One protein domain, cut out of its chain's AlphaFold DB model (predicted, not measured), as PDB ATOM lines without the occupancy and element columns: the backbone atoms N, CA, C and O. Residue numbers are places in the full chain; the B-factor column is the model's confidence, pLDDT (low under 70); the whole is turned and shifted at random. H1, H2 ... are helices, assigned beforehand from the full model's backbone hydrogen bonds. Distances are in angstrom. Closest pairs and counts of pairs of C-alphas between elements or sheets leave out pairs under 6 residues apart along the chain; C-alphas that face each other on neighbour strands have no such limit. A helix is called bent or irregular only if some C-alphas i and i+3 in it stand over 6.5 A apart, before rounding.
ATOM      1  N   LEU A  18      -9.094  42.979 265.461       72.12
ATOM      2  CA  LEU A  18      -8.434  41.758 265.913       72.12
ATOM      3  C   LEU A  18      -7.450  41.225 264.863       72.12
ATOM      4  O   LEU A  18      -6.290  40.977 265.193       72.12
ATOM      5  N   PHE A  19      -7.863  41.133 263.597       72.25
ATOM      6  CA  PHE A  19      -6.971  40.727 262.506       72.25
ATOM      7  C   PHE A  19      -5.762  41.654 262.380       72.25
ATOM      8  O   PHE A  19      -4.633  41.176 262.271       72.25
ATOM      9  N   SER A  20      -5.974  42.964 262.496       78.06
ATOM     10  CA  SER A  20      -4.905  43.967 262.448       78.06
ATOM     11  C   SER A  20      -3.892  43.796 263.586       78.06
ATOM     12  O   SER A  20      -2.687  43.860 263.344       78.06
ATOM     13  N   HIS A  21      -4.349  43.511 264.812       69.62
ATOM     14  CA  HIS A  21      -3.456  43.229 265.946       69.62
ATOM     15  C   HIS A  21      -2.754  41.873 265.795       69.62
ATOM     16  O   HIS A  21      -1.581  41.735 266.140       69.62
ATOM     17  N   SER A  22      -3.436  40.880 265.218       64.06
ATOM     18  CA  SER A  22      -2.864  39.560 264.931       64.06
ATOM     19  C   SER A  22      -1.936  39.538 263.710       64.06
ATOM     20  O   SER A  22      -1.259  38.537 263.486       64.06
ATOM     21  N   GLY A  23      -1.832  40.627 262.939       65.69
ATOM     22  CA  GLY A  23      -0.998  40.688 261.733       65.69
ATOM     23  C   GLY A  23       0.479  40.376 262.000       65.69
ATOM     24  O   GLY A  23       1.144  39.767 261.166       65.69
ATOM     25  N   LEU A  24       0.985  40.703 263.194       59.50
ATOM     26  CA  LEU A  24       2.343  40.337 263.622       59.50
ATOM     27  C   LEU A  24       2.500  38.834 263.915       59.50
ATOM     28  O   LEU A  24       3.581  38.289 263.701       59.50
ATOM     29  N   VAL A  25       1.428  38.170 264.356       57.75
ATOM     30  CA  VAL A  25       1.373  36.722 264.628       57.75
ATOM     31  C   VAL A  25       1.206  35.924 263.329       57.75
ATOM     32  O   VAL A  25       1.774  34.845 263.192       57.75
ATOM     33  N   VAL A  26       0.467  36.471 262.359       57.50
ATOM     34  CA  VAL A  26       0.095  35.779 261.115       57.50
ATOM     35  C   VAL A  26       1.093  36.007 259.968       57.50
ATOM     36  O   VAL A  26       1.201  35.147 259.100       57.50
ATOM     37  N   ALA A  27       1.824  37.132 259.922       57.69
ATOM     38  CA  ALA A  27       2.462  37.561 258.667       57.69
ATOM     39  C   ALA A  27       4.001  37.610 258.619       57.69
ATOM     40  O   ALA A  27       4.520  37.880 257.536       57.69
ATOM     41  N   LYS A  28       4.770  37.400 259.704       55.53
ATOM     42  CA  LYS A  28       6.221  37.720 259.634       55.53
ATOM     43  C   LYS A  28       7.229  36.682 260.127       55.53
ATOM     44  O   LYS A  28       8.383  36.771 259.719       55.53
ATOM     45  N   HIS A  29       6.837  35.687 260.920       53.91
ATOM     46  CA  HIS A  29       7.717  34.558 261.262       53.91
ATOM     47  C   HIS A  29       6.907  33.423 261.910       53.91
ATOM     48  O   HIS A  29       7.006  33.176 263.110       53.91
ATOM     49  N   CYS A  30       6.022  32.786 261.143       55.19
ATOM     50  CA  CYS A  30       5.051  31.845 261.692       55.19
ATOM     51  C   CYS A  30       5.739  30.603 262.279       55.19
ATOM     52  O   CYS A  30       6.103  29.676 261.558       55.19
ATOM     53  N   TYR A  31       5.788  30.518 263.608       57.97
ATOM     54  CA  TYR A  31       5.305  29.288 264.226       57.97
ATOM     55  C   TYR A  31       3.900  29.072 263.659       57.97
ATOM     56  O   TYR A  31       3.100  30.007 263.663       57.97
ATOM     57  N   ASN A  32       3.643  27.912 263.060       59.62
ATOM     58  CA  ASN A  32       2.395  27.604 262.367       59.62
ATOM     59  C   ASN A  32       1.256  27.493 263.399       59.62
ATOM     60  O   ASN A  32       0.860  26.400 263.795       59.62
ATOM     61  N   LEU A  33       0.814  28.632 263.934       67.75
ATOM     62  CA  LEU A  33      -0.231  28.707 264.939       67.75
ATOM     63  C   LEU A  33      -1.542  28.383 264.243       67.75
ATOM     64  O   LEU A  33      -1.975  29.088 263.332       67.75
ATOM     65  N   THR A  34      -2.153  27.280 264.660       78.19
ATOM     66  CA  THR A  34      -3.439  26.871 264.110       78.19
ATOM     67  C   THR A  34      -4.504  27.926 264.442       78.19
ATOM     68  O   THR A  34      -4.361  28.663 265.425       78.19
ATOM     69  N   PRO A  35      -5.602  28.003 263.669       75.81
ATOM     70  CA  PRO A  35      -6.719  28.901 263.966       75.81
ATOM     71  C   PRO A  35      -7.223  28.795 265.415       75.81
ATOM     72  O   PRO A  35      -7.635  29.792 266.008       75.81
ATOM     73  N   ASP A  36      -7.123  27.607 266.016       79.69
ATOM     74  CA  ASP A  36      -7.446  27.380 267.425       79.69
ATOM     75  C   ASP A  36      -6.547  28.161 268.381       79.69
ATOM     76  O   ASP A  36      -7.057  28.792 269.304       79.69
ATOM     77  N   HIS A  37      -5.235  28.194 268.138       80.62
ATOM     78  CA  HIS A  37      -4.303  28.957 268.970       80.62
ATOM     79  C   HIS A  37      -4.564  30.463 268.868       80.62
ATOM     80  O   HIS A  37      -4.484  31.179 269.866       80.62
ATOM     81  N   ILE A  38      -4.925  30.953 267.678       79.38
ATOM     82  CA  ILE A  38      -5.289  32.362 267.469       79.38
ATOM     83  C   ILE A  38      -6.562  32.700 268.256       79.38
ATOM     84  O   ILE A  38      -6.612  33.716 268.958       79.38
ATOM     85  N   ARG A  39      -7.579  31.829 268.193       83.00
ATOM     86  CA  ARG A  39      -8.826  31.996 268.951       83.00
ATOM     87  C   ARG A  39      -8.573  31.966 270.458       83.00
ATOM     88  O   ARG A  39      -9.038  32.856 271.162       83.00
ATOM     89  N   GLN A  40      -7.812  30.989 270.946       86.00
ATOM     90  CA  GLN A  40      -7.459  30.867 272.363       86.00
ATOM     91  C   GLN A  40      -6.687  32.091 272.862       86.00
ATOM     92  O   GLN A  40      -7.043  32.652 273.892       86.00
ATOM     93  N   SER A  41      -5.688  32.555 272.107       83.38
ATOM     94  CA  SER A  41      -4.924  33.763 272.441       83.38
ATOM     95  C   SER A  41      -5.821  35.004 272.524       83.38
ATOM     96  O   SER A  41      -5.696  35.811 273.442       83.38
ATOM     97  N   THR A  42      -6.795  35.116 271.619       83.12
ATOM     98  CA  THR A  42      -7.773  36.213 271.619       83.12
ATOM     99  C   THR A  42      -8.671  36.177 272.854       83.12
ATOM    100  O   THR A  42      -8.850  37.196 273.518       83.12
ATOM    101  N   VAL A  43      -9.226  35.006 273.177       86.62
ATOM    102  CA  VAL A  43     -10.084  34.820 274.357       86.62
ATOM    103  C   VAL A  43      -9.302  35.125 275.634       86.62
ATOM    104  O   VAL A  43      -9.778  35.891 276.468       86.62
ATOM    105  N   LEU A  44      -8.073  34.615 275.742       87.38
ATOM    106  CA  LEU A  44      -7.182  34.907 276.863       87.38
ATOM    107  C   LEU A  44      -6.873  36.405 276.970       87.38
ATOM    108  O   LEU A  44      -6.930  36.953 278.065       87.38
ATOM    109  N   SER A  45      -6.599  37.086 275.855       84.81
ATOM    110  CA  SER A  45      -6.365  38.538 275.831       84.81
ATOM    111  C   SER A  45      -7.582  39.332 276.326       84.81
ATOM    112  O   SER A  45      -7.447  40.253 277.136       84.81
ATOM    113  N   ASN A  46      -8.787  38.934 275.910       86.12
ATOM    114  CA  ASN A  46     -10.029  39.542 276.389       86.12
ATOM    115  C   ASN A  46     -10.238  39.305 277.889       86.12
ATOM    116  O   ASN A  46     -10.633  40.227 278.598       86.12
ATOM    117  N   TRP A  47      -9.937  38.107 278.396       90.25
ATOM    118  CA  TRP A  47     -10.041  37.813 279.828       90.25
ATOM    119  C   TRP A  47      -9.014  38.579 280.661       90.25
ATOM    120  O   TRP A  47      -9.347  39.084 281.727       90.25
ATOM    121  N   LEU A  48      -7.788  38.720 280.157       87.56
ATOM    122  CA  LEU A  48      -6.736  39.516 280.794       87.56
ATOM    123  C   LEU A  48      -7.050  41.018 280.815       87.56
ATOM    124  O   LEU A  48      -6.486  41.736 281.634       87.56
ATOM    125  N   SER A  49      -7.935  41.490 279.933       86.19
ATOM    126  CA  SER A  49      -8.377  42.889 279.900       86.19
ATOM    127  C   SER A  49      -9.398  43.224 280.996       86.19
ATOM    128  O   SER A  49      -9.712  44.397 281.192       86.19
ATOM    129  N   ILE A  50      -9.935  42.216 281.693       90.44
ATOM    130  CA  ILE A  50     -10.893  42.385 282.788       90.44
ATOM    131  C   ILE A  50     -10.152  42.193 284.114       90.44
ATOM    132  O   ILE A  50      -9.709  41.090 284.446       90.44
ATOM    133  N   ASP A  51     -10.036  43.271 284.891       88.12
ATOM    134  CA  ASP A  51      -9.346  43.249 286.181       88.12
ATOM    135  C   ASP A  51      -9.989  42.246 287.149       88.12
ATOM    136  O   ASP A  51     -11.201  42.229 287.360       88.12
ATOM    137  N   GLY A  52      -9.158  41.399 287.760       87.19
ATOM    138  CA  GLY A  52      -9.590  40.408 288.750       87.19
ATOM    139  C   GLY A  52     -10.212  39.132 288.176       87.19
ATOM    140  O   GLY A  52     -10.417  38.192 288.938       87.19
ATOM    141  N   LEU A  53     -10.455  39.053 286.861       89.25
ATOM    142  CA  LEU A  53     -10.994  37.843 286.228       89.25
ATOM    143  C   LEU A  53      -9.944  36.734 286.110       89.25
ATOM    144  O   LEU A  53     -10.244  35.556 286.278       89.25
ATOM    145  N   VAL A  54      -8.698  37.114 285.827       89.00
ATOM    146  CA  VAL A  54      -7.578  36.182 285.689       89.00
ATOM    147  C   VAL A  54      -6.584  36.420 286.829       89.00
ATOM    148  O   VAL A  54      -6.121  37.551 287.002       89.00
ATOM    149  N   PRO A  55      -6.185  35.387 287.597       87.75
ATOM    150  CA  PRO A  55      -5.186  35.523 288.654       87.75
ATOM    151  C   PRO A  55      -3.771  35.617 288.055       87.75
ATOM    152  O   PRO A  55      -2.955  34.702 288.167       87.75
ATOM    153  N   VAL A  56      -3.465  36.754 287.416       85.88
ATOM    154  CA  VAL A  56      -2.226  36.984 286.646       85.88
ATOM    155  C   VAL A  56      -0.971  36.678 287.467       85.88
ATOM    156  O   VAL A  56      -0.062  36.024 286.967       85.88
ATOM    157  N   LYS A  57      -0.942  37.087 288.743       84.00
ATOM    158  CA  LYS A  57       0.196  36.868 289.655       84.00
ATOM    159  C   LYS A  57       0.473  35.386 289.926       84.00
ATOM    160  O   LYS A  57       1.628  34.981 290.031       84.00
ATOM    161  N   ALA A  58      -0.577  34.576 290.042       83.88
ATOM    162  CA  ALA A  58      -0.435  33.142 290.266       83.88
ATOM    163  C   ALA A  58       0.052  32.436 288.997       83.88
ATOM    164  O   ALA A  58       0.927  31.569 289.053       83.88
ATOM    165  N   ILE A  59      -0.465  32.859 287.840       84.69
ATOM    166  CA  ILE A  59      -0.069  32.321 286.538       84.69
ATOM    167  C   ILE A  59       1.385  32.677 286.224       84.69
ATOM    168  O   ILE A  59       2.140  31.789 285.834       84.69
ATOM    169  N   SER A  60       1.814  33.925 286.444       83.25
ATOM    170  CA  SER A  60       3.211  34.327 286.223       83.25
ATOM    171  C   SER A  60       4.169  33.492 287.070       83.25
ATOM    172  O   SER A  60       5.139  32.952 286.546       83.25
ATOM    173  N   LEU A  61       3.826  33.263 288.341       84.31
ATOM    174  CA  LEU A  61       4.619  32.428 289.241       84.31
ATOM    175  C   LEU A  61       4.683  30.961 288.769       84.31
ATOM    176  O   LEU A  61       5.718  30.309 288.898       84.31
ATOM    177  N   CYS A  62       3.612  30.432 288.173       77.94
ATOM    178  CA  CYS A  62       3.609  29.086 287.588       77.94
ATOM    179  C   CYS A  62       4.406  28.981 286.279       77.94
ATOM    180  O   CYS A  62       5.010  27.939 286.011       77.94
ATOM    181  N   LEU A  63       4.424  30.033 285.460       78.94
ATOM    182  CA  LEU A  63       5.216  30.078 284.228       78.94
ATOM    183  C   LEU A  63       6.713  30.201 284.536       78.94
ATOM    184  O   LEU A  63       7.524  29.498 283.925       78.94
ATOM    185  N   ASP A  64       7.071  30.998 285.543       73.69
ATOM    186  CA  ASP A  64       8.453  31.152 286.000       73.69
ATOM    187  C   ASP A  64       9.030  29.826 286.522       73.69
ATOM    188  O   ASP A  64      10.176  29.485 286.199       73.69
ATOM    189  N   LYS A  65       8.211  29.011 287.212       63.56
ATOM    190  CA  LYS A  65       8.571  27.648 287.648       63.56
ATOM    191  C   LYS A  65       8.961  26.736 286.479       63.56
ATOM    192  O   LYS A  65       9.947  26.010 286.584       63.56
ATOM    193  N   ARG A  66       8.250  26.797 285.343       58.06
ATOM    194  CA  ARG A  66       8.587  25.994 284.144       58.06
ATOM    195  C   ARG A  66       9.878  26.453 283.461       58.06
ATOM    196  O   ARG A  66      10.509  25.657 282.777       58.06
ATOM    197  N   SER A  67      10.287  27.709 283.664       58.84
ATOM    198  CA  SER A  67      11.529  28.277 283.116       58.84
ATOM    199  C   SER A  67      12.778  28.035 283.986       58.84
ATOM    200  O   SER A  67      13.850  28.565 283.691       58.84
ATOM    201  N   GLY A  68      12.669  27.221 285.045       53.31
ATOM    202  CA  GLY A  68      13.802  26.846 285.895       53.31
ATOM    203  C   GLY A  68      14.165  27.881 286.963       53.31
ATOM    204  O   GLY A  68      15.343  28.041 287.281       53.31
TER     205      GLY A  68
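This is residues 18 to 68 of the 103 residues of an uncharacterized protein of Gymnopus androsaceus JB14 (UniProt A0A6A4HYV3). Three helices make an open zigzag like a spread-out N: H1 runs one way, H2 comes slanting back, and H3 sticks out as an arm beyond the far end of H2. Contacts are few, and a wide gap lies between H1 and H3. The printed part has 51 residues with three named helices, H1, H2 and H3 in chain order, and no named strand; its class is all helix. It is loose, with a radius of gyration of the C-alphas of 13.4 A and spans of 32 by 29 by 16 A.

Find C-alpha 18 at (-8.434, 41.758, 265.913); from there H1 runs through residues 18 to 27, 13.7 A from first to last C-alpha. It is irregular, but only just: C-alphas 21 and 24 are 6.9 A apart. Go on to C-alpha 35 at (-6.719, 28.901, 263.966), where H2, residues 35 to 48, begins its 19.9 A. H3, residues 56 to 66, covers 15.6 A and ends at C-alpha 66, (8.587, 25.994, 284.144).

Look first at H1 and H2, which are close but not clearly touching; their closest C-alphas, those of Leu 18 and Thr 42, are 8.0 A apart. They run opposite ways at a steep tilt of 50 degrees. H2 and H3 are also close but not clearly touching, with the closest C-alphas, those of Leu 48 and Val 56, 7.8 A apart. They run opposite ways at a steep tilt of 49 degrees. H1 and H3 are apart. In H2 and H3 every O i to N i+4 pair is within hydrogen-bond range; in H1, 4 of 6 are.

The two C-alphas farthest apart, those of Ser 20 and Gly 68, are 34.5 A apart. The printed part has no cut, and both links, of 7 residues each, are short. Residues 27 to 32 and 57 to 68 stand free. The model's mean pLDDT over the printed part is 75.4; look for values under 70 in residues 21 to 33 and 65 to 68.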